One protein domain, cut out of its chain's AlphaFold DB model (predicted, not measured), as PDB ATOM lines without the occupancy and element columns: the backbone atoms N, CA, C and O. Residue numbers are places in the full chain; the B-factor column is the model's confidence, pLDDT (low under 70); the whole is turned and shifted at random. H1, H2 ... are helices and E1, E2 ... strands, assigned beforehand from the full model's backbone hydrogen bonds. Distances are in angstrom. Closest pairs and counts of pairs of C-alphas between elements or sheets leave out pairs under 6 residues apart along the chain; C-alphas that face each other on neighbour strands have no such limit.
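This is residues 8 to 151 of the 472 residues of an uncharacterized protein of Acidobacteria bacterium (UniProt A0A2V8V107). With little regular structure, a small head holds the mixed sheet E1 E5 E6 E4, with H2 and the hairpin E2 and E3 over one face, while a long looped arm within residues 8 to 49 reaches away beyond the other and makes the length. The 144 printed residues, 47 in named elements, form a loose mixed-class whole: order E1 H1 H2 E2 E3 E4 E5 E6, radius of gyration of the C-alphas 18.1 A, spans 65 by 31 by 25 A.

E1, residues 50 to 55, begins at C-alpha (43.969, -1.879, 26.147). H1 is 56 to 61, H2 69 to 76, E2 80 to 82, E3 90 to 92, E4 100 to 104. E5, 126 to 134, spans 22.6 A; E6, 144 to 150, ends at C-alpha (23.254, -2.534, 33.945).

E5 is antiparallel to E1 (N 52 and O 131, 2.9 A) and E6 (N 130 and O 147, 2.8 A); E4 is parallel to E6 (N 101 and O 144, 2.8 A). H2's height over the sheet is 10.3 A. In H1 and H2 every O i to N i+4 pair is within hydrogen-bond range.

The printed part has no cut. E4 to E5 is a long link. Residues 28 to 46, among others, have pLDDT under 70.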
ATOM      1  N   GLU A   8      36.615 -27.040  41.467       69.88
ATOM      2  CA  GLU A   8      35.779 -25.883  41.765       69.88
ATOM      3  C   GLU A   8      36.673 -24.644  41.792       69.88
ATOM      4  O   GLU A   8      37.681 -24.600  42.501       69.88
ATOM      5  N   ALA A   9      36.301 -23.623  41.025       68.69
ATOM      6  CA  ALA A   9      36.936 -22.317  41.099       68.69
ATOM      7  C   ALA A   9      35.876 -21.221  41.096       68.69
ATOM      8  O   ALA A   9      34.889 -21.287  40.361       68.69
ATOM      9  N   ASN A  10      36.115 -20.190  41.899       70.31
ATOM     10  CA  ASN A  10      35.379 -18.940  41.797       70.31
ATOM     11  C   ASN A  10      36.055 -18.096  40.721       70.31
ATOM     12  O   ASN A  10      37.213 -17.722  40.870       70.31
ATOM     13  N   VAL A  11      35.339 -17.823  39.632       67.31
ATOM     14  CA  VAL A  11      35.832 -16.983  38.537       67.31
ATOM     15  C   VAL A  11      35.069 -15.669  38.574       67.31
ATOM     16  O   VAL A  11      33.863 -15.646  38.328       67.31
ATOM     17  N   ASN A  12      35.763 -14.573  38.882       72.31
ATOM     18  CA  ASN A  12      35.201 -13.238  38.727       72.31
ATOM     19  C   ASN A  12      35.325 -12.804  37.258       72.31
ATOM     20  O   ASN A  12      36.437 -12.664  36.743       72.31
ATOM     21  N   LEU A  13      34.192 -12.628  36.574       74.75
ATOM     22  CA  LEU A  13      34.149 -12.265  35.158       74.75
ATOM     23  C   LEU A  13      33.693 -10.817  34.986       74.75
ATOM     24  O   LEU A  13      32.517 -10.498  35.142       74.75
ATOM     25  N   GLU A  14      34.642  -9.966  34.618       80.12
ATOM     26  CA  GLU A  14      34.400  -8.568  34.260       80.12
ATOM     27  C   GLU A  14      33.762  -8.454  32.862       80.12
ATOM     28  O   GLU A  14      34.007  -9.260  31.957       80.12
ATOM     29  N   THR A  15      32.968  -7.408  32.663       79.56
ATOM     30  CA  THR A  15      32.275  -7.060  31.419       79.56
ATOM     31  C   THR A  15      33.264  -7.016  30.272       79.56
ATOM     32  O   THR A  15      34.268  -6.324  30.344       79.56
ATOM     33  N   GLY A  16      32.964  -7.724  29.183       70.75
ATOM     34  CA  GLY A  16      33.785  -7.717  27.970       70.75
ATOM     35  C   GLY A  16      35.114  -8.473  28.073       70.75
ATOM     36  O   GLY A  16      35.810  -8.555  27.065       70.75
ATOM     37  N   ARG A  17      35.461  -9.058  29.230       73.94
ATOM     38  CA  ARG A  17      36.677  -9.862  29.400       73.94
ATOM     39  C   ARG A  17      36.468 -11.301  28.925       73.94
ATOM     40  O   ARG A  17      35.407 -11.886  29.126       73.94
ATOM     41  N   ILE A  18      37.508 -11.893  28.338       71.12
ATOM     42  CA  ILE A  18      37.571 -13.332  28.053       71.12
ATOM     43  C   ILE A  18      38.344 -14.000  29.195       71.12
ATOM     44  O   ILE A  18      39.520 -13.702  29.407       71.12
ATOM     45  N   ALA A  19      37.688 -14.890  29.941       69.19
ATOM     46  CA  ALA A  19      38.343 -15.733  30.937       69.19
ATOM     47  C   ALA A  19      38.630 -17.109  30.327       69.19
ATOM     48  O   ALA A  19      37.708 -17.820  29.931       69.19
ATOM     49  N   VAL A  20      39.910 -17.476  30.250       68.31
ATOM     50  CA  VAL A  20      40.332 -18.838  29.907       68.31
ATOM     51  C   VAL A  20      40.524 -19.594  31.211       68.31
ATOM     52  O   VAL A  20      41.276 -19.161  32.082       68.31
ATOM     53  N   VAL A  21      39.798 -20.697  31.356       69.44
ATOM     54  CA  VAL A  21      39.828 -21.540  32.547       69.44
ATOM     55  C   VAL A  21      40.304 -22.921  32.126       69.44
ATOM     56  O   VAL A  21      39.521 -23.745  31.654       69.44
ATOM     57  N   ASP A  22      41.599 -23.166  32.302       69.06
ATOM     58  CA  ASP A  22      42.207 -24.466  32.028       69.06
ATOM     59  C   ASP A  22      42.016 -25.384  33.239       69.06
ATOM     60  O   ASP A  22      42.862 -25.492  34.130       69.06
ATOM     61  N   ALA A  23      40.853 -26.032  33.303       67.38
ATOM     62  CA  ALA A  23      40.565 -27.010  34.342       67.38
ATOM     63  C   ALA A  23      41.400 -28.284  34.112       67.38
ATOM     64  O   ALA A  23      41.087 -29.112  33.255       67.38
ATOM     65  N   VAL A  24      42.468 -28.456  34.894       74.31
ATOM     66  CA  VAL A  24      43.262 -29.691  34.901       74.31
ATOM     67  C   VAL A  24      42.564 -30.724  35.783       74.31
ATOM     68  O   VAL A  24      42.465 -30.557  36.999       74.31
ATOM     69  N   LEU A  25      42.081 -31.808  35.174       70.06
ATOM     70  CA  LEU A  25      41.489 -32.932  35.900       70.06
ATOM     71  C   LEU A  25      42.592 -33.758  36.566       70.06
ATOM     72  O   LEU A  25      43.445 -34.332  35.889       70.06
ATOM     73  N   ILE A  26      42.563 -33.827  37.898       76.31
ATOM     74  CA  ILE A  26      43.529 -34.590  38.693       76.31
ATOM     75  C   ILE A  26      42.834 -35.850  39.236       76.31
ATOM     76  O   ILE A  26      41.773 -35.728  39.856       76.31
ATOM     77  N   PRO A  27      43.408 -37.054  39.055       75.69
ATOM     78  CA  PRO A  27      42.929 -38.261  39.727       75.69
ATOM     79  C   PRO A  27      42.984 -38.091  41.254       75.69
ATOM     80  O   PRO A  27      43.979 -37.593  41.785       75.69
ATOM     81  N   GLY A  28      41.942 -38.495  41.983       65.19
ATOM     82  CA  GLY A  28      41.881 -38.313  43.439       65.19
ATOM     83  C   GLY A  28      41.152 -39.427  44.174       65.19
ATOM     84  O   GLY A  28      40.248 -40.054  43.625       65.19
ATOM     85  N   GLN A  29      41.533 -39.660  45.436       65.06
ATOM     86  CA  GLN A  29      40.718 -40.452  46.361       65.06
ATOM     87  C   GLN A  29      39.391 -39.730  46.647       65.06
ATOM     88  O   GLN A  29      39.291 -38.515  46.490       65.06
ATOM     89  N   VAL A  30      38.387 -40.502  47.077       57.53
ATOM     90  CA  VAL A  30      36.935 -40.213  47.109       57.53
ATOM     91  C   VAL A  30      36.514 -38.906  47.832       57.53
ATOM     92  O   VAL A  30      35.335 -38.574  47.829       57.53
ATOM     93  N   SER A  31      37.424 -38.113  48.416       54.81
ATOM     94  CA  SER A  31      37.069 -36.915  49.195       54.81
ATOM     95  C   SER A  31      38.019 -35.704  49.109       54.81
ATOM     96  O   SER A  31      38.013 -34.895  50.035       54.81
ATOM     97  N   GLU A  32      38.842 -35.537  48.068       49.25
ATOM     98  CA  GLU A  32      39.717 -34.348  47.947       49.25
ATOM     99  C   GLU A  32      39.220 -33.329  46.906       49.25
ATOM    100  O   GLU A  32      39.169 -33.621  45.710       49.25
ATOM    101  N   THR A  33      38.920 -32.110  47.363       53.31
ATOM    102  CA  THR A  33      38.608 -30.922  46.550       53.31
ATOM    103  C   THR A  33      39.869 -30.099  46.281       53.31
ATOM    104  O   THR A  33      40.667 -29.848  47.185       53.31
ATOM    105  N   VAL A  34      40.061 -29.647  45.038       53.59
ATOM    106  CA  VAL A  34      41.126 -28.689  44.690       53.59
ATOM    107  C   VAL A  34      40.521 -27.293  44.672       53.59
ATOM    108  O   VAL A  34      39.776 -26.958  43.756       53.59
ATOM    109  N   GLN A  35      40.841 -26.482  45.680       48.25
ATOM    110  CA  GLN A  35      40.434 -25.081  45.732       48.25
ATOM    111  C   GLN A  35      41.509 -24.219  45.060       48.25
ATOM    112  O   GLN A  35      42.606 -24.052  45.595       48.25
ATOM    113  N   VAL A  36      41.212 -23.681  43.877       51.34
ATOM    114  CA  VAL A  36      42.106 -22.729  43.200       51.34
ATOM    115  C   VAL A  36      41.901 -21.347  43.820       51.34
ATOM    116  O   VAL A  36      40.788 -20.822  43.825       51.34
ATOM    117  N   VAL A  37      42.970 -20.774  44.378       47.34
ATOM    118  CA  VAL A  37      42.956 -19.425  44.959       47.34
ATOM    119  C   VAL A  37      42.986 -18.399  43.828       47.34
ATOM    120  O   VAL A  37      43.882 -18.415  42.986       47.34
ATOM    121  N   ASP A  38      41.974 -17.537  43.830       42.22
ATOM    122  CA  ASP A  38      41.716 -16.454  42.883       42.22
ATOM    123  C   ASP A  38      42.915 -15.492  42.796       42.22
ATOM    124  O   ASP A  38      43.173 -14.702  43.704       42.22
ATOM    125  N   SER A  39      43.683 -15.578  41.710       44.09
ATOM    126  CA  SER A  39      44.620 -14.530  41.321       44.09
ATOM    127  C   SER A  39      44.123 -13.937  40.015       44.09
ATOM    128  O   SER A  39      44.344 -14.516  38.952       44.09
ATOM    129  N   VAL A  40      43.454 -12.786  40.073       44.44
ATOM    130  CA  VAL A  40      43.205 -11.989  38.870       44.44
ATOM    131  C   VAL A  40      44.579 -11.576  38.324       44.44
ATOM    132  O   VAL A  40      45.283 -10.819  38.997       44.44
ATOM    133  N   PRO A  41      45.026 -12.079  37.155       46.78
ATOM    134  CA  PRO A  41      46.331 -11.705  36.634       46.78
ATOM    135  C   PRO A  41      46.318 -10.209  36.306       46.78
ATOM    136  O   PRO A  41      45.418  -9.732  35.615       46.78
ATOM    137  N   LEU A  42      47.322  -9.483  36.809       49.03
ATOM    138  CA  LEU A  42      47.481  -8.034  36.625       49.03
ATOM    139  C   LEU A  42      47.654  -7.644  35.142       49.03
ATOM    140  O   LEU A  42      47.443  -6.495  34.774       49.03
ATOM    141  N   VAL A  43      48.047  -8.606  34.298       49.69
ATOM    142  CA  VAL A  43      48.242  -8.450  32.854       49.69
ATOM    143  C   VAL A  43      47.492  -9.566  32.133       49.69
ATOM    144  O   VAL A  43      47.704 -10.751  32.403       49.69
ATOM    145  N   THR A  44      46.613  -9.200  31.204       54.50
ATOM    146  CA  THR A  44      45.936 -10.149  30.317       54.50
ATOM    147  C   THR A  44      46.878 -10.573  29.196       54.50
ATOM    148  O   THR A  44      47.227  -9.773  28.340       54.50
ATOM    149  N   ILE A  45      47.273 -11.847  29.174       63.53
ATOM    150  CA  ILE A  45      48.082 -12.429  28.083       63.53
ATOM    151  C   ILE A  45      47.239 -12.915  26.893       63.53
ATOM    152  O   ILE A  45      47.785 -13.298  25.865       63.53
ATOM    153  N   ALA A  46      45.911 -12.928  27.044       65.38
ATOM    154  CA  ALA A  46      44.975 -13.493  26.072       65.38
ATOM    155  C   ALA A  46      44.343 -12.453  25.132       65.38
ATOM    156  O   ALA A  46      43.690 -12.833  24.165       65.38
ATOM    157  N   ASP A  47      44.508 -11.159  25.418       71.75
ATOM    158  CA  ASP A  47      43.881 -10.078  24.661       71.75
ATOM    159  C   ASP A  47      44.862  -8.910  24.518       71.75
ATOM    160  O   ASP A  47      45.499  -8.512  25.493       71.75
ATOM    161  N   ALA A  48      44.995  -8.393  23.296       81.00
ATOM    162  CA  ALA A  48      45.814  -7.222  22.991       81.00
ATOM    163  C   ALA A  48      45.086  -5.900  23.305       81.00
ATOM    164  O   ALA A  48      45.713  -4.844  23.246       81.00
ATOM    165  N   THR A  49      43.790  -5.963  23.634       87.25
ATOM    166  CA  THR A  49      42.934  -4.812  23.944       87.25
ATOM    167  C   THR A  49      43.407  -4.065  25.188       87.25
ATOM    168  O   THR A  49      43.351  -4.600  26.297       87.25
ATOM    169  N   ASP A  50      43.786  -2.797  25.021       88.69
ATOM    170  CA  ASP A  50      43.969  -1.879  26.147       88.69
ATOM    171  C   ASP A  50      42.598  -1.416  26.655       88.69
ATOM    172  O   ASP A  50      41.771  -0.918  25.882       88.69
ATOM    173  N   ALA A  51      42.321  -1.636  27.940       89.50
ATOM    174  CA  ALA A  51      41.019  -1.355  28.522       89.50
ATOM    175  C   ALA A  51      41.077  -1.078  30.025       89.50
ATOM    176  O   ALA A  51      41.895  -1.627  30.756       89.50
ATOM    177  N   THR A  52      40.127  -0.279  30.502       90.25
ATOM    178  CA  THR A  52      39.897  -0.016  31.928       90.25
ATOM    179  C   THR A  52      38.476  -0.419  32.303       90.25
ATOM    180  O   THR A  52      37.531  -0.119  31.574       90.25
ATOM    181  N   THR A  53      38.309  -1.077  33.451       91.88
ATOM    182  CA  THR A  53      36.997  -1.480  33.972       91.88
ATOM    183  C   THR A  53      36.698  -0.750  35.281       91.88
ATOM    184  O   THR A  53      37.549  -0.658  36.165       91.88
ATOM    185  N   LEU A  54      35.477  -0.236  35.416       92.38
ATOM    186  CA  LEU A  54      34.950   0.416  36.612       92.38
ATOM    187  C   LEU A  54      33.705  -0.332  37.087       92.38
ATOM    188  O   LEU A  54      32.706  -0.395  36.373       92.38
ATOM    189  N   ASN A  55      33.743  -0.850  38.312       92.06
ATOM    190  CA  ASN A  55      32.583  -1.473  38.946       92.06
ATOM    191  C   ASN A  55      31.664  -0.431  39.616       92.06
ATOM    192  O   ASN A  55      32.041   0.726  39.824       92.06
ATOM    193  N   ALA A  56      30.454  -0.845  39.999       90.38
ATOM    194  CA  ALA A  56      29.456   0.029  40.619       90.38
ATOM    195  C   ALA A  56      29.959   0.761  41.874       90.38
ATOM    196  O   ALA A  56      29.640   1.932  42.061       90.38
ATOM    197  N   GLN A  57      30.739   0.088  42.726       90.31
ATOM    198  CA  GLN A  57      31.274   0.694  43.946       90.31
ATOM    199  C   GLN A  57      32.230   1.839  43.605       90.31
ATOM    200  O   GLN A  57      32.082   2.949  44.109       90.31
ATOM    201  N   ARG A  58      33.155   1.606  42.671       89.19
ATOM    202  CA  ARG A  58      34.116   2.615  42.234       89.19
ATOM    203  C   ARG A  58      33.419   3.802  41.568       89.19
ATOM    204  O   ARG A  58      33.777   4.939  41.855       89.19
ATOM    205  N   ILE A  59      32.392   3.551  40.752       91.25
ATOM    206  CA  ILE A  59      31.550   4.595  40.138       91.25
ATOM    207  C   ILE A  59      30.893   5.490  41.203       91.25
ATOM    208  O   ILE A  59      30.761   6.692  40.987       91.25
ATOM    209  N   GLN A  60      30.486   4.927  42.345       87.50
ATOM    210  CA  GLN A  60      29.842   5.671  43.434       87.50
ATOM    211  C   GLN A  60      30.837   6.409  44.344       87.50
ATOM    212  O   GLN A  60      30.502   7.467  44.872       87.50
ATOM    213  N   GLU A  61      32.037   5.865  44.539       88.62
ATOM    214  CA  GLU A  61      33.048   6.419  45.451       88.62
ATOM    215  C   GLU A  61      33.929   7.499  44.815       88.62
ATOM    216  O   GLU A  61      34.495   8.329  45.532       88.62
ATOM    217  N   ILE A  62      34.086   7.499  43.487       89.88
ATOM    218  CA  ILE A  62      34.897   8.512  42.811       89.88
ATOM    219  C   ILE A  62      34.205   9.878  42.928       89.88
ATOM    220  O   ILE A  62      33.047  10.022  42.524       89.88
ATOM    221  N   PRO A  63      34.914  10.917  43.403       85.25
ATOM    222  CA  PRO A  63      34.392  12.273  43.397       85.25
ATOM    223  C   PRO A  63      34.391  12.816  41.963       85.25
ATOM    224  O   PRO A  63      35.375  13.390  41.503       85.25
ATOM    225  N   VAL A  64      33.281  12.640  41.250       85.50
ATOM    226  CA  VAL A  64      33.086  13.192  39.901       85.50
ATOM    227  C   VAL A  64      32.339  14.515  39.990       85.50
ATOM    228  O   VAL A  64      31.388  14.672  40.762       85.50
ATOM    229  N   ASN A  65      32.726  15.490  39.168       84.81
ATOM    230  CA  ASN A  65      32.009  16.756  39.074       84.81
ATOM    231  C   ASN A  65      30.719  16.634  38.233       84.81
ATOM    232  O   ASN A  65      30.581  17.237  37.165       84.81
ATOM    233  N   GLY A  66      29.728  15.949  38.791       85.56
ATOM    234  CA  GLY A  66      28.425  15.706  38.177       85.56
ATOM    235  C   GLY A  66      28.215  14.233  37.856       85.56
ATOM    236  O   GLY A  66      29.166  13.466  37.717       85.56
ATOM    237  N   ARG A  67      26.956  13.822  37.737       88.19
ATOM    238  CA  ARG A  67      26.546  12.430  37.540       88.19
ATOM    239  C   ARG A  67      26.390  12.102  36.058       88.19
ATOM    240  O   ARG A  67      25.296  11.834  35.573       88.19
ATOM    241  N   ASN A  68      27.505  12.128  35.329       87.44
ATOM    242  CA  ASN A  68      27.548  11.823  33.900       87.44
ATOM    243  C   ASN A  68      28.635  10.785  33.588       87.44
ATOM    244  O   ASN A  68      29.788  10.963  33.979       87.44
ATOM    245  N   LEU A  69      28.279   9.726  32.851       90.06
ATOM    246  CA  LEU A  69      29.205   8.635  32.534       90.06
ATOM    247  C   LEU A  69      30.419   9.097  31.726       90.06
ATOM    248  O   LEU A  69      31.536   8.702  32.035       90.06
ATOM    249  N   ASN A  70      30.225   9.940  30.713       90.50
ATOM    250  CA  ASN A  70      31.336  10.400  29.885       90.50
ATOM    251  C   ASN A  70      32.318  11.246  30.711       90.50
ATOM    252  O   ASN A  70      33.523  11.068  30.572       90.50
ATOM    253  N   VAL A  71      31.808  12.111  31.602       89.69
ATOM    254  CA  VAL A  71      32.643  12.914  32.520       89.69
ATOM    255  C   VAL A  71      33.445  12.011  33.448       89.69
ATOM    256  O   VAL A  71      34.657  12.166  33.533       89.69
ATOM    257  N   LEU A  72      32.794  11.023  34.070       92.00
ATOM    258  CA  LEU A  72      33.480  10.037  34.904       92.00
ATOM    259  C   LEU A  72      34.603   9.334  34.128       92.00
ATOM    260  O   LEU A  72      35.717   9.246  34.629       92.00
ATOM    261  N   LEU A  73      34.321   8.850  32.914       92.19
ATOM    262  CA  LEU A  73      35.307   8.132  32.105       92.19
ATOM    263  C   LEU A  73      36.501   9.015  31.723       92.19
ATOM    264  O   LEU A  73      37.629   8.537  31.810       92.19
ATOM    265  N   GLY A  74      36.267  10.278  31.356       91.88
ATOM    266  CA  GLY A  74      37.336  11.235  31.061       91.88
ATOM    267  C   GLY A  74      38.169  11.632  32.284       91.88
ATOM    268  O   GLY A  74      39.368  11.854  32.156       91.88
ATOM    269  N   ASP A  75      37.570  11.667  33.477       91.19
ATOM    270  CA  ASP A  75      38.281  12.024  34.713       91.19
ATOM    271  C   ASP A  75      39.195  10.893  35.223       91.19
ATOM    272  O   ASP A  75      40.194  11.168  35.893       91.19
ATOM    273  N   VAL A  76      38.867   9.622  34.944       92.19
ATOM    274  CA  VAL A  76      39.563   8.469  35.560       92.19
ATOM    275  C   VAL A  76      40.271   7.527  34.596       92.19
ATOM    276  O   VAL A  76      41.027   6.672  35.055       92.19
ATOM    277  N   THR A  77      40.053   7.663  33.288       92.69
ATOM    278  CA  THR A  77      40.678   6.790  32.285       92.69
ATOM    279  C   THR A  77      41.746   7.562  31.506       92.69
ATOM    280  O   THR A  77      41.415   8.510  30.792       92.69
ATOM    281  N   PRO A  78      43.032   7.175  31.593       91.44
ATOM    282  CA  PRO A  78      44.088   7.793  30.798       91.44
ATOM    283  C   PRO A  78      43.803   7.728  29.291       91.44
ATOM    284  O   PRO A  78      43.305   6.729  28.781       91.44
ATOM    285  N   GLY A  79      44.135   8.801  28.568       91.38
ATOM    286  CA  GLY A  79      43.919   8.884  27.119       91.38
ATOM    287  C   GLY A  79      42.468   9.149  26.702       91.38
ATOM    288  O   GLY A  79      42.197   9.217  25.503       91.38
ATOM    289  N   VAL A  80      41.551   9.335  27.654       93.94
ATOM    290  CA  VAL A  80      40.146   9.666  27.403       93.94
ATOM    291  C   VAL A  80      39.898  11.135  27.725       93.94
ATOM    292  O   VAL A  80      40.238  11.615  28.799       93.94
ATOM    293  N   GLU A  81      39.288  11.855  26.792       92.50
ATOM    294  CA  GLU A  81      38.901  13.255  26.948       92.50
ATOM    295  C   GLU A  81      37.389  13.385  26.766       92.50
ATOM    296  O   GLU A  81      36.828  12.987  25.742       92.50
ATOM    297  N   THR A  82      36.711  13.976  27.744       88.31
ATOM    298  CA  THR A  82      35.290  14.304  27.634       88.31
ATOM    299  C   THR A  82      35.068  15.449  26.656       88.31
ATOM    300  O   THR A  82      35.749  16.470  26.710       88.31
ATOM    301  N   ILE A  83      34.066  15.323  25.788       81.69
ATOM    302  CA  ILE A  83      33.746  16.365  24.810       81.69
ATOM    303  C   ILE A  83      32.629  17.250  25.357       81.69
ATOM    304  O   ILE A  83      31.560  16.762  25.726       81.69
ATOM    305  N   ASN A  84      32.851  18.564  25.333       74.69
ATOM    306  CA  ASN A  84      31.824  19.561  25.638       74.69
ATOM    307  C   ASN A  84      30.952  19.820  24.397       74.69
ATOM    308  O   ASN A  84      31.033  20.882  23.782       74.69
ATOM    309  N   ASP A  85      30.160  18.820  24.006       72.62
ATOM    310  CA  ASP A  85      29.184  18.894  22.912       72.62
ATOM    311  C   ASP A  85      27.783  18.574  23.438       72.62
ATOM    312  O   ASP A  85      27.612  17.814  24.394       72.62
ATOM    313  N   VAL A  86      26.757  19.114  22.785       67.50
ATOM    314  CA  VAL A  86      25.368  18.847  23.150       67.50
ATOM    315  C   VAL A  86      25.002  17.372  22.943       67.50
ATOM    316  O   VAL A  86      24.227  16.814  23.716       67.50
ATOM    317  N   ASN A  87      25.580  16.685  21.963       72.44
ATOM    318  CA  ASN A  87      25.412  15.240  21.781       72.44
ATOM    319  C   ASN A  87      26.178  14.415  22.828       72.44
ATOM    320  O   ASN A  87      25.891  13.230  23.002       72.44
ATOM    321  N   GLY A  88      27.095  15.047  23.565       77.12
ATOM    322  CA  GLY A  88      27.986  14.398  24.515       77.12
ATOM    323  C   GLY A  88      28.945  13.410  23.851       77.12
ATOM    324  O   GLY A  88      28.957  13.206  22.638       77.12
ATOM    325  N   GLY A  89      29.761  12.766  24.677       85.94
ATOM    326  CA  GLY A  89      30.668  11.705  24.258       85.94
ATOM    327  C   GLY A  89      32.089  11.925  24.755       85.94
ATOM    328  O   GLY A  89      32.363  12.843  25.532       85.94
ATOM    329  N   ILE A  90      32.986  11.062  24.292       90.06
ATOM    330  CA  ILE A  90      34.411  11.086  24.623       90.06
ATOM    331  C   ILE A  90      35.263  10.969  23.356       90.06
ATOM    332  O   ILE A  90      34.853  10.339  22.376       90.06
ATOM    333  N   ARG A  91      36.454  11.563  23.381       91.75
ATOM    334  CA  ARG A  91      37.566  11.244  22.480       91.75
ATOM    335  C   ARG A  91      38.510  10.311  23.205       91.75
ATOM    336  O   ARG A  91      38.735  10.464  24.400       91.75
ATOM    337  N   ILE A  92      39.068   9.363  22.474       93.81
ATOM    338  CA  ILE A  92      40.003   8.391  23.025       93.81
ATOM    339  C   ILE A  92      41.252   8.403  22.157       93.81
ATOM    340  O   ILE A  92      41.142   8.339  20.933       93.81
ATOM    341  N   SER A  93      42.424   8.528  22.776       91.44
ATOM    342  CA  SER A  93      43.735   8.431  22.119       91.44
ATOM    343  C   SER A  93      43.894   9.353  20.898       91.44
ATOM    344  O   SER A  93      44.542   8.999  19.917       91.44
ATOM    345  N   GLY A  94      43.272  10.539  20.931       90.12
ATOM    346  CA  GLY A  94      43.327  11.521  19.839       90.12
ATOM    347  C   GLY A  94      42.460  11.199  18.614       90.12
ATOM    348  O   GLY A  94      42.542  11.912  17.614       90.12
ATOM    349  N   LEU A  95      41.616  10.164  18.672       91.19
ATOM    350  CA  LEU A  95      40.658   9.860  17.608       91.19
ATOM    351  C   LEU A  95      39.657  11.006  17.398       91.19
ATOM    352  O   LEU A  95      39.369  11.801  18.298       91.19
ATOM    353  N   MET A  96      39.077  11.056  16.195       88.69
ATOM    354  CA  MET A  96      38.021  12.013  15.871       88.69
ATOM    355  C   MET A  96      36.833  11.852  16.833       88.69
ATOM    356  O   MET A  96      36.476  10.737  17.223       88.69
ATOM    357  N   THR A  97      36.187  12.967  17.181       84.69
ATOM    358  CA  THR A  97      34.918  12.971  17.924       84.69
ATOM    359  C   THR A  97      33.936  11.956  17.324       84.69
ATOM    360  O   THR A  97      33.827  11.854  16.104       84.69
ATOM    361  N   TYR A  98      33.228  11.212  18.181       88.31
ATOM    362  CA  TYR A  98      32.236  10.195  17.795       88.31
ATOM    363  C   TYR A  98      32.798   8.903  17.167       88.31
ATOM    364  O   TYR A  98      32.033   8.077  16.656       88.31
ATOM    365  N   SER A  99      34.114   8.683  17.269       90.06
ATOM    366  CA  SER A  99      34.785   7.438  16.852       90.06
ATOM    367  C   SER A  99      34.825   6.356  17.936       90.06
ATOM    368  O   SER A  99      35.571   5.397  17.786       90.06
ATOM    369  N   THR A 100      34.012   6.479  18.988       91.50
ATOM    370  CA  THR A 100      33.863   5.480  20.061       91.50
ATOM    371  C   THR A 100      32.509   4.784  19.955       91.50
ATOM    372  O   THR A 100      31.494   5.467  19.795       91.50
ATOM    373  N   ASP A 101      32.474   3.450  20.012       92.12
ATOM    374  CA  ASP A 101      31.225   2.678  20.026       92.12
ATOM    375  C   ASP A 101      30.632   2.652  21.432       92.12
ATOM    376  O   ASP A 101      31.324   2.317  22.386       92.12
ATOM    377  N   TYR A 102      29.346   2.955  21.581       92.56
ATOM    378  CA  TYR A 102      28.638   2.779  22.850       92.56
ATOM    379  C   TYR A 102      27.761   1.534  22.798       92.56
ATOM    380  O   TYR A 102      26.850   1.431  21.971       92.56
ATOM    381  N   VAL A 103      27.999   0.604  23.718       92.06
ATOM    382  CA  VAL A 103      27.258  -0.652  23.832       92.06
ATOM    383  C   VAL A 103      26.763  -0.816  25.259       92.06
ATOM    384  O   VAL A 103      27.518  -0.661  26.210       92.06
ATOM    385  N   GLN A 104      25.485  -1.133  25.420       92.31
ATOM    386  CA  GLN A 104      24.835  -1.249  26.716       92.31
ATOM    387  C   GLN A 104      24.053  -2.563  26.805       92.31
ATOM    388  O   GLN A 104      23.018  -2.718  26.154       92.31
ATOM    389  N   ASP A 105      24.513  -3.489  27.645       92.19
ATOM    390  CA  ASP A 105      24.011  -4.868  27.737       92.19
ATOM    391  C   ASP A 105      23.959  -5.539  26.348       92.19
ATOM    392  O   ASP A 105      22.939  -6.082  25.937       92.19
ATOM    393  N   GLY A 106      25.032  -5.368  25.566       90.25
ATOM    394  CA  GLY A 106      25.143  -5.850  24.182       90.25
ATOM    395  C   GLY A 106      24.417  -5.002  23.127       90.25
ATOM    396  O   GLY A 106      24.733  -5.100  21.943       90.25
ATOM    397  N   ALA A 107      23.477  -4.133  23.514       90.88
ATOM    398  CA  ALA A 107      22.709  -3.313  22.576       90.88
ATOM    399  C   ALA A 107      23.444  -2.021  22.200       90.88
ATOM    400  O   ALA A 107      24.046  -1.374  23.053       90.88
ATOM    401  N   SER A 108      23.356  -1.598  20.937       89.56
ATOM    402  CA  SER A 108      23.970  -0.339  20.507       89.56
ATOM    403  C   SER A 108      23.271   0.860  21.153       89.56
ATOM    404  O   SER A 108      22.049   1.003  21.068       89.56
ATOM    405  N   SER A 109      24.059   1.747  21.753       89.38
ATOM    406  CA  SER A 109      23.607   2.975  22.409       89.38
ATOM    407  C   SER A 109      24.235   4.211  21.764       89.38
ATOM    408  O   SER A 109      24.513   5.197  22.437       89.38
ATOM    409  N   ASN A 110      24.489   4.167  20.454       87.69
ATOM    410  CA  ASN A 110      25.052   5.295  19.710       87.69
ATOM    411  C   ASN A 110      23.964   6.218  19.161       87.69
ATOM    412  O   ASN A 110      22.924   5.763  18.674       87.69
ATOM    413  N   ASN A 111      24.246   7.517  19.146       84.62
ATOM    414  CA  ASN A 111      23.459   8.491  18.403       84.62
ATOM    415  C   ASN A 111      23.822   8.383  16.916       84.62
ATOM    416  O   ASN A 111      24.944   8.687  16.520       84.62
ATOM    417  N   ARG A 112      22.879   7.906  16.096       81.62
ATOM    418  CA  ARG A 112      23.107   7.673  14.661       81.62
ATOM    419  C   ARG A 112      23.064   8.939  13.805       81.62
ATOM    420  O   ARG A 112      23.567   8.883  12.691       81.62
ATOM    421  N   GLU A 113      22.473  10.027  14.300       77.88
ATOM    422  CA  GLU A 113      22.329  11.279  13.547       77.88
ATOM    423  C   GLU A 113      23.629  12.089  13.582       77.88
ATOM    424  O   GLU A 113      24.202  12.414  12.549       77.88
ATOM    425  N   PHE A 114      24.120  12.376  14.791       74.44
ATOM    426  CA  PHE A 114      25.281  13.247  14.992       74.44
ATOM    427  C   PHE A 114      26.535  12.497  15.443       74.44
ATOM    428  O   PHE A 114      27.627  13.048  15.366       74.44
ATOM    429  N   GLY A 115      26.396  11.247  15.894       80.25
ATOM    430  CA  GLY A 115      27.454  10.525  16.590       80.25
ATOM    431  C   GLY A 115      27.441  10.759  18.105       80.25
ATOM    432  O   GLY A 115      26.702  11.595  18.626       80.25
ATOM    433  N   GLY A 116      28.238   9.968  18.827       82.88
ATOM    434  CA  GLY A 116      28.313  10.009  20.288       82.88
ATOM    435  C   GLY A 116      27.300   9.090  20.957       82.88
ATOM    436  O   GLY A 116      26.759   8.166  20.344       82.88
ATOM    437  N   SER A 117      27.054   9.327  22.239       81.06
ATOM    438  CA  SER A 117      26.236   8.441  23.056       81.06
ATOM    439  C   SER A 117      24.748   8.807  22.983       81.06
ATOM    440  O   SER A 117      24.368   9.920  23.343       81.06
ATOM    441  N   ALA A 118      23.891   7.878  22.564       74.06
ATOM    442  CA  ALA A 118      22.437   8.011  22.648       74.06
ATOM    443  C   ALA A 118      21.918   7.428  23.961       74.06
ATOM    444  O   ALA A 118      22.274   6.310  24.319       74.06
ATOM    445  N   ASN A 119      21.005   8.148  24.622       69.62
ATOM    446  CA  ASN A 119      20.218   7.647  25.758       69.62
ATOM    447  C   ASN A 119      21.038   6.969  26.869       69.62
ATOM    448  O   ASN A 119      20.581   5.972  27.436       69.62
ATOM    449  N   LEU A 120      22.227   7.497  27.189       66.56
ATOM    450  CA  LEU A 120      22.951   7.010  28.356       66.56
ATOM    451  C   LEU A 120      22.110   7.263  29.603       66.56
ATOM    452  O   LEU A 120      21.680   8.369  29.907       66.56
ATOM    453  N   GLN A 121      21.858   6.164  30.279       79.56
ATOM    454  CA  GLN A 121      21.218   6.066  31.572       79.56
ATOM    455  C   GLN A 121      22.071   6.693  32.677       79.56
ATOM    456  O   GLN A 121      23.289   6.842  32.541       79.56
ATOM    457  N   GLY A 122      21.419   7.059  33.777       87.94
ATOM    458  CA  GLY A 122      22.114   7.623  34.922       87.94
ATOM    459  C   GLY A 122      23.076   6.618  35.573       87.94
ATOM    460  O   GLY A 122      22.961   5.401  35.398       87.94
ATOM    461  N   LEU A 123      24.056   7.141  36.313       92.31
ATOM    462  CA  LEU A 123      25.125   6.338  36.913       92.31
ATOM    463  C   LEU A 123      24.607   5.283  37.899       92.31
ATOM    464  O   LEU A 123      25.251   4.254  38.087       92.31
ATOM    465  N   GLU A 124      23.446   5.498  38.523       93.88
ATOM    466  CA  GLU A 124      22.890   4.550  39.485       93.88
ATOM    467  C   GLU A 124      22.439   3.248  38.819       93.88
ATOM    468  O   GLU A 124      22.462   2.203  39.470       93.88
ATOM    469  N   SER A 125      22.082   3.257  37.530       94.38
ATOM    470  CA  SER A 125      21.669   2.031  36.835       94.38
ATOM    471  C   SER A 125      22.834   1.163  36.365       94.38
ATOM    472  O   SER A 125      22.613   0.046  35.892       94.38
ATOM    473  N   ILE A 126      24.063   1.664  36.464       94.81
ATOM    474  CA  ILE A 126      25.263   1.024  35.941       94.81
ATOM    475  C   ILE A 126      25.837   0.075  36.994       94.81
ATOM    476  O   ILE A 126      26.103   0.464  38.132       94.81
ATOM    477  N   GLY A 127      25.993  -1.191  36.616       94.00
ATOM    478  CA  GLY A 127      26.664  -2.211  37.419       94.00
ATOM    479  C   GLY A 127      28.167  -2.218  37.165       94.00
ATOM    480  O   GLY A 127      28.956  -2.318  38.101       94.00
ATOM    481  N   GLU A 128      28.554  -2.066  35.902       94.38
ATOM    482  CA  GLU A 128      29.949  -2.035  35.482       94.38
ATOM    483  C   GLU A 128      30.097  -1.313  34.141       94.38
ATOM    484  O   GLU A 128      29.179  -1.318  33.313       94.38
ATOM    485  N   VAL A 129      31.256  -0.696  33.925       95.12
ATOM    486  CA  VAL A 129      31.648  -0.100  32.646       95.12
ATOM    487  C   VAL A 129      33.051  -0.545  32.298       95.12
ATOM    488  O   VAL A 129      33.968  -0.351  33.089       95.12
ATOM    489  N   ARG A 130      33.226  -1.070  31.091       94.06
ATOM    490  CA  ARG A 130      34.531  -1.293  30.478       94.06
ATOM    491  C   ARG A 130      34.721  -0.303  29.342       94.06
ATOM    492  O   ARG A 130      33.868  -0.190  28.468       94.06
ATOM    493  N   ILE A 131      35.843   0.396  29.347       94.06
ATOM    494  CA  ILE A 131      36.275   1.258  28.254       94.06
ATOM    495  C   ILE A 131      37.491   0.630  27.587       94.06
ATOM    496  O   ILE A 131      38.488   0.370  28.247       94.06
ATOM    497  N   GLU A 132      37.386   0.368  26.292       93.94
ATOM    498  CA  GLU A 132      38.455  -0.154  25.443       93.94
ATOM    499  C   GLU A 132      39.082   1.022  24.690       93.94
ATOM    500  O   GLU A 132      38.420   1.675  23.875       93.94
ATOM    501  N   THR A 133      40.338   1.332  25.011       92.56
ATOM    502  CA  THR A 133      41.043   2.534  24.548       92.56
ATOM    503  C   THR A 133      41.843   2.322  23.271       92.56
ATOM    504  O   THR A 133      42.143   3.286  22.559       92.56
ATOM    505  N   SER A 134      42.172   1.072  22.954       89.75
ATOM    506  CA  SER A 134      42.768   0.682  21.683       89.75
ATOM    507  C   SER A 134      42.440  -0.771  21.352       89.75
ATOM    508  O   SER A 134      42.115  -1.564  22.236       89.75
ATOM    509  N   THR A 135      42.563  -1.133  20.071       88.50
ATOM    510  CA  THR A 135      42.415  -2.522  19.595       88.50
ATOM    511  C   THR A 135      41.094  -3.187  20.005       88.50
ATOM    512  O   THR A 135      41.064  -4.394  20.221       88.50
ATOM    513  N   SER A 136      39.989  -2.422  20.064       89.31
ATOM    514  CA  SER A 136      38.654  -2.997  20.286       89.31
ATOM    515  C   SER A 136      38.374  -4.135  19.306       89.31
ATOM    516  O   SER A 136      38.736  -4.087  18.128       89.31
ATOM    517  N   SER A 137      37.669  -5.151  19.799       86.44
ATOM    518  CA  SER A 137      37.282  -6.313  19.004       86.44
ATOM    519  C   SER A 137      36.488  -5.918  17.751       86.44
ATOM    520  O   SER A 137      35.601  -5.066  17.803       86.44
ATOM    521  N   ALA A 138      36.717  -6.633  16.644       86.88
ATOM    522  CA  ALA A 138      36.007  -6.450  15.372       86.88
ATOM    523  C   ALA A 138      34.484  -6.701  15.442       86.88
ATOM    524  O   ALA A 138      33.774  -6.471  14.466       86.88
ATOM    525  N   LYS A 139      33.965  -7.176  16.583       85.50
ATOM    526  CA  LYS A 139      32.518  -7.251  16.845       85.50
ATOM    527  C   LYS A 139      31.873  -5.867  17.016       85.50
ATOM    528  O   LYS A 139      30.654  -5.750  16.904       85.50
ATOM    529  N   TYR A 140      32.673  -4.843  17.309       90.00
ATOM    530  CA  TYR A 140      32.242  -3.455  17.414       90.00
ATOM    531  C   TYR A 140      32.510  -2.699  16.112       90.00
ATOM    532  O   TYR A 140      33.326  -3.096  15.282       90.00
ATOM    533  N   THR A 141      31.797  -1.596  15.914       87.69
ATOM    534  CA  THR A 141      31.806  -0.841  14.649       87.69
ATOM    535  C   THR A 141      32.873   0.251  14.589       87.69
ATOM    536  O   THR A 141      32.999   0.938  13.573       87.69
ATOM    537  N   ARG A 142      33.615   0.450  15.681       90.12
ATOM    538  CA  ARG A 142      34.581   1.537  15.875       90.12
ATOM    539  C   ARG A 142      35.844   1.020  16.581       90.12
ATOM    540  O   ARG A 142      35.770   0.006  17.269       90.12
ATOM    541  N   PRO A 143      36.997   1.700  16.420       90.62
ATOM    542  CA  PRO A 143      38.290   1.246  16.951       90.62
ATOM    543  C   PRO A 143      38.405   1.275  18.485       90.62
ATOM    544  O   PRO A 143      39.352   0.708  19.029       90.62
ATOM    545  N   THR A 144      37.469   1.938  19.166       93.88
ATOM    546  CA  THR A 144      37.360   2.025  20.626       93.88
ATOM    547  C   THR A 144      35.909   1.849  21.048       93.88
ATOM    548  O   THR A 144      34.993   2.149  20.273       93.88
ATOM    549  N   SER A 145      35.687   1.386  22.280       93.62
ATOM    550  CA  SER A 145      34.349   1.014  22.749       93.62
ATOM    551  C   SER A 145      34.126   1.350  24.221       93.62
ATOM    552  O   SER A 145      35.013   1.193  25.053       93.62
ATOM    553  N   VAL A 146      32.911   1.769  24.564       94.12
ATOM    554  CA  VAL A 146      32.398   1.879  25.932       94.12
ATOM    555  C   VAL A 146      31.298   0.844  26.091       94.12
ATOM    556  O   VAL A 146      30.244   0.933  25.459       94.12
ATOM    557  N   ILE A 147      31.550  -0.139  26.945       94.31
ATOM    558  CA  ILE A 147      30.684  -1.284  27.191       94.31
ATOM    559  C   ILE A 147      30.106  -1.138  28.593       94.31
ATOM    560  O   ILE A 147      30.829  -1.156  29.585       94.31
ATOM    561  N   VAL A 148      28.793  -0.982  28.675       94.44
ATOM    562  CA  VAL A 148      28.064  -0.740  29.919       94.44
ATOM    563  C   VAL A 148      27.194  -1.946  30.241       94.44
ATOM    564  O   VAL A 148      26.375  -2.358  29.420       94.44
ATOM    565  N   THR A 149      27.300  -2.444  31.466       94.00
ATOM    566  CA  THR A 149      26.425  -3.486  32.011       94.00
ATOM    567  C   THR A 149      25.531  -2.870  33.079       94.00
ATOM    568  O   THR A 149      26.006  -2.190  33.994       94.00
ATOM    569  N   THR A 150      24.216  -3.057  32.965       94.31
ATOM    570  CA  THR A 150      23.254  -2.534  33.945       94.31
ATOM    571  C   THR A 150      23.135  -3.419  35.175       94.31
ATOM    572  O   THR A 150      23.265  -4.638  35.101       94.31
ATOM    573  N   LYS A 151      22.829  -2.803  36.321       94.88
ATOM    574  CA  LYS A 151      22.404  -3.531  37.520       94.88
ATOM    575  C   LYS A 151      21.111  -4.311  37.231       94.88
ATOM    576  O   LYS A 151      20.224  -3.832  36.524       94.88
TER     577      LYS A 151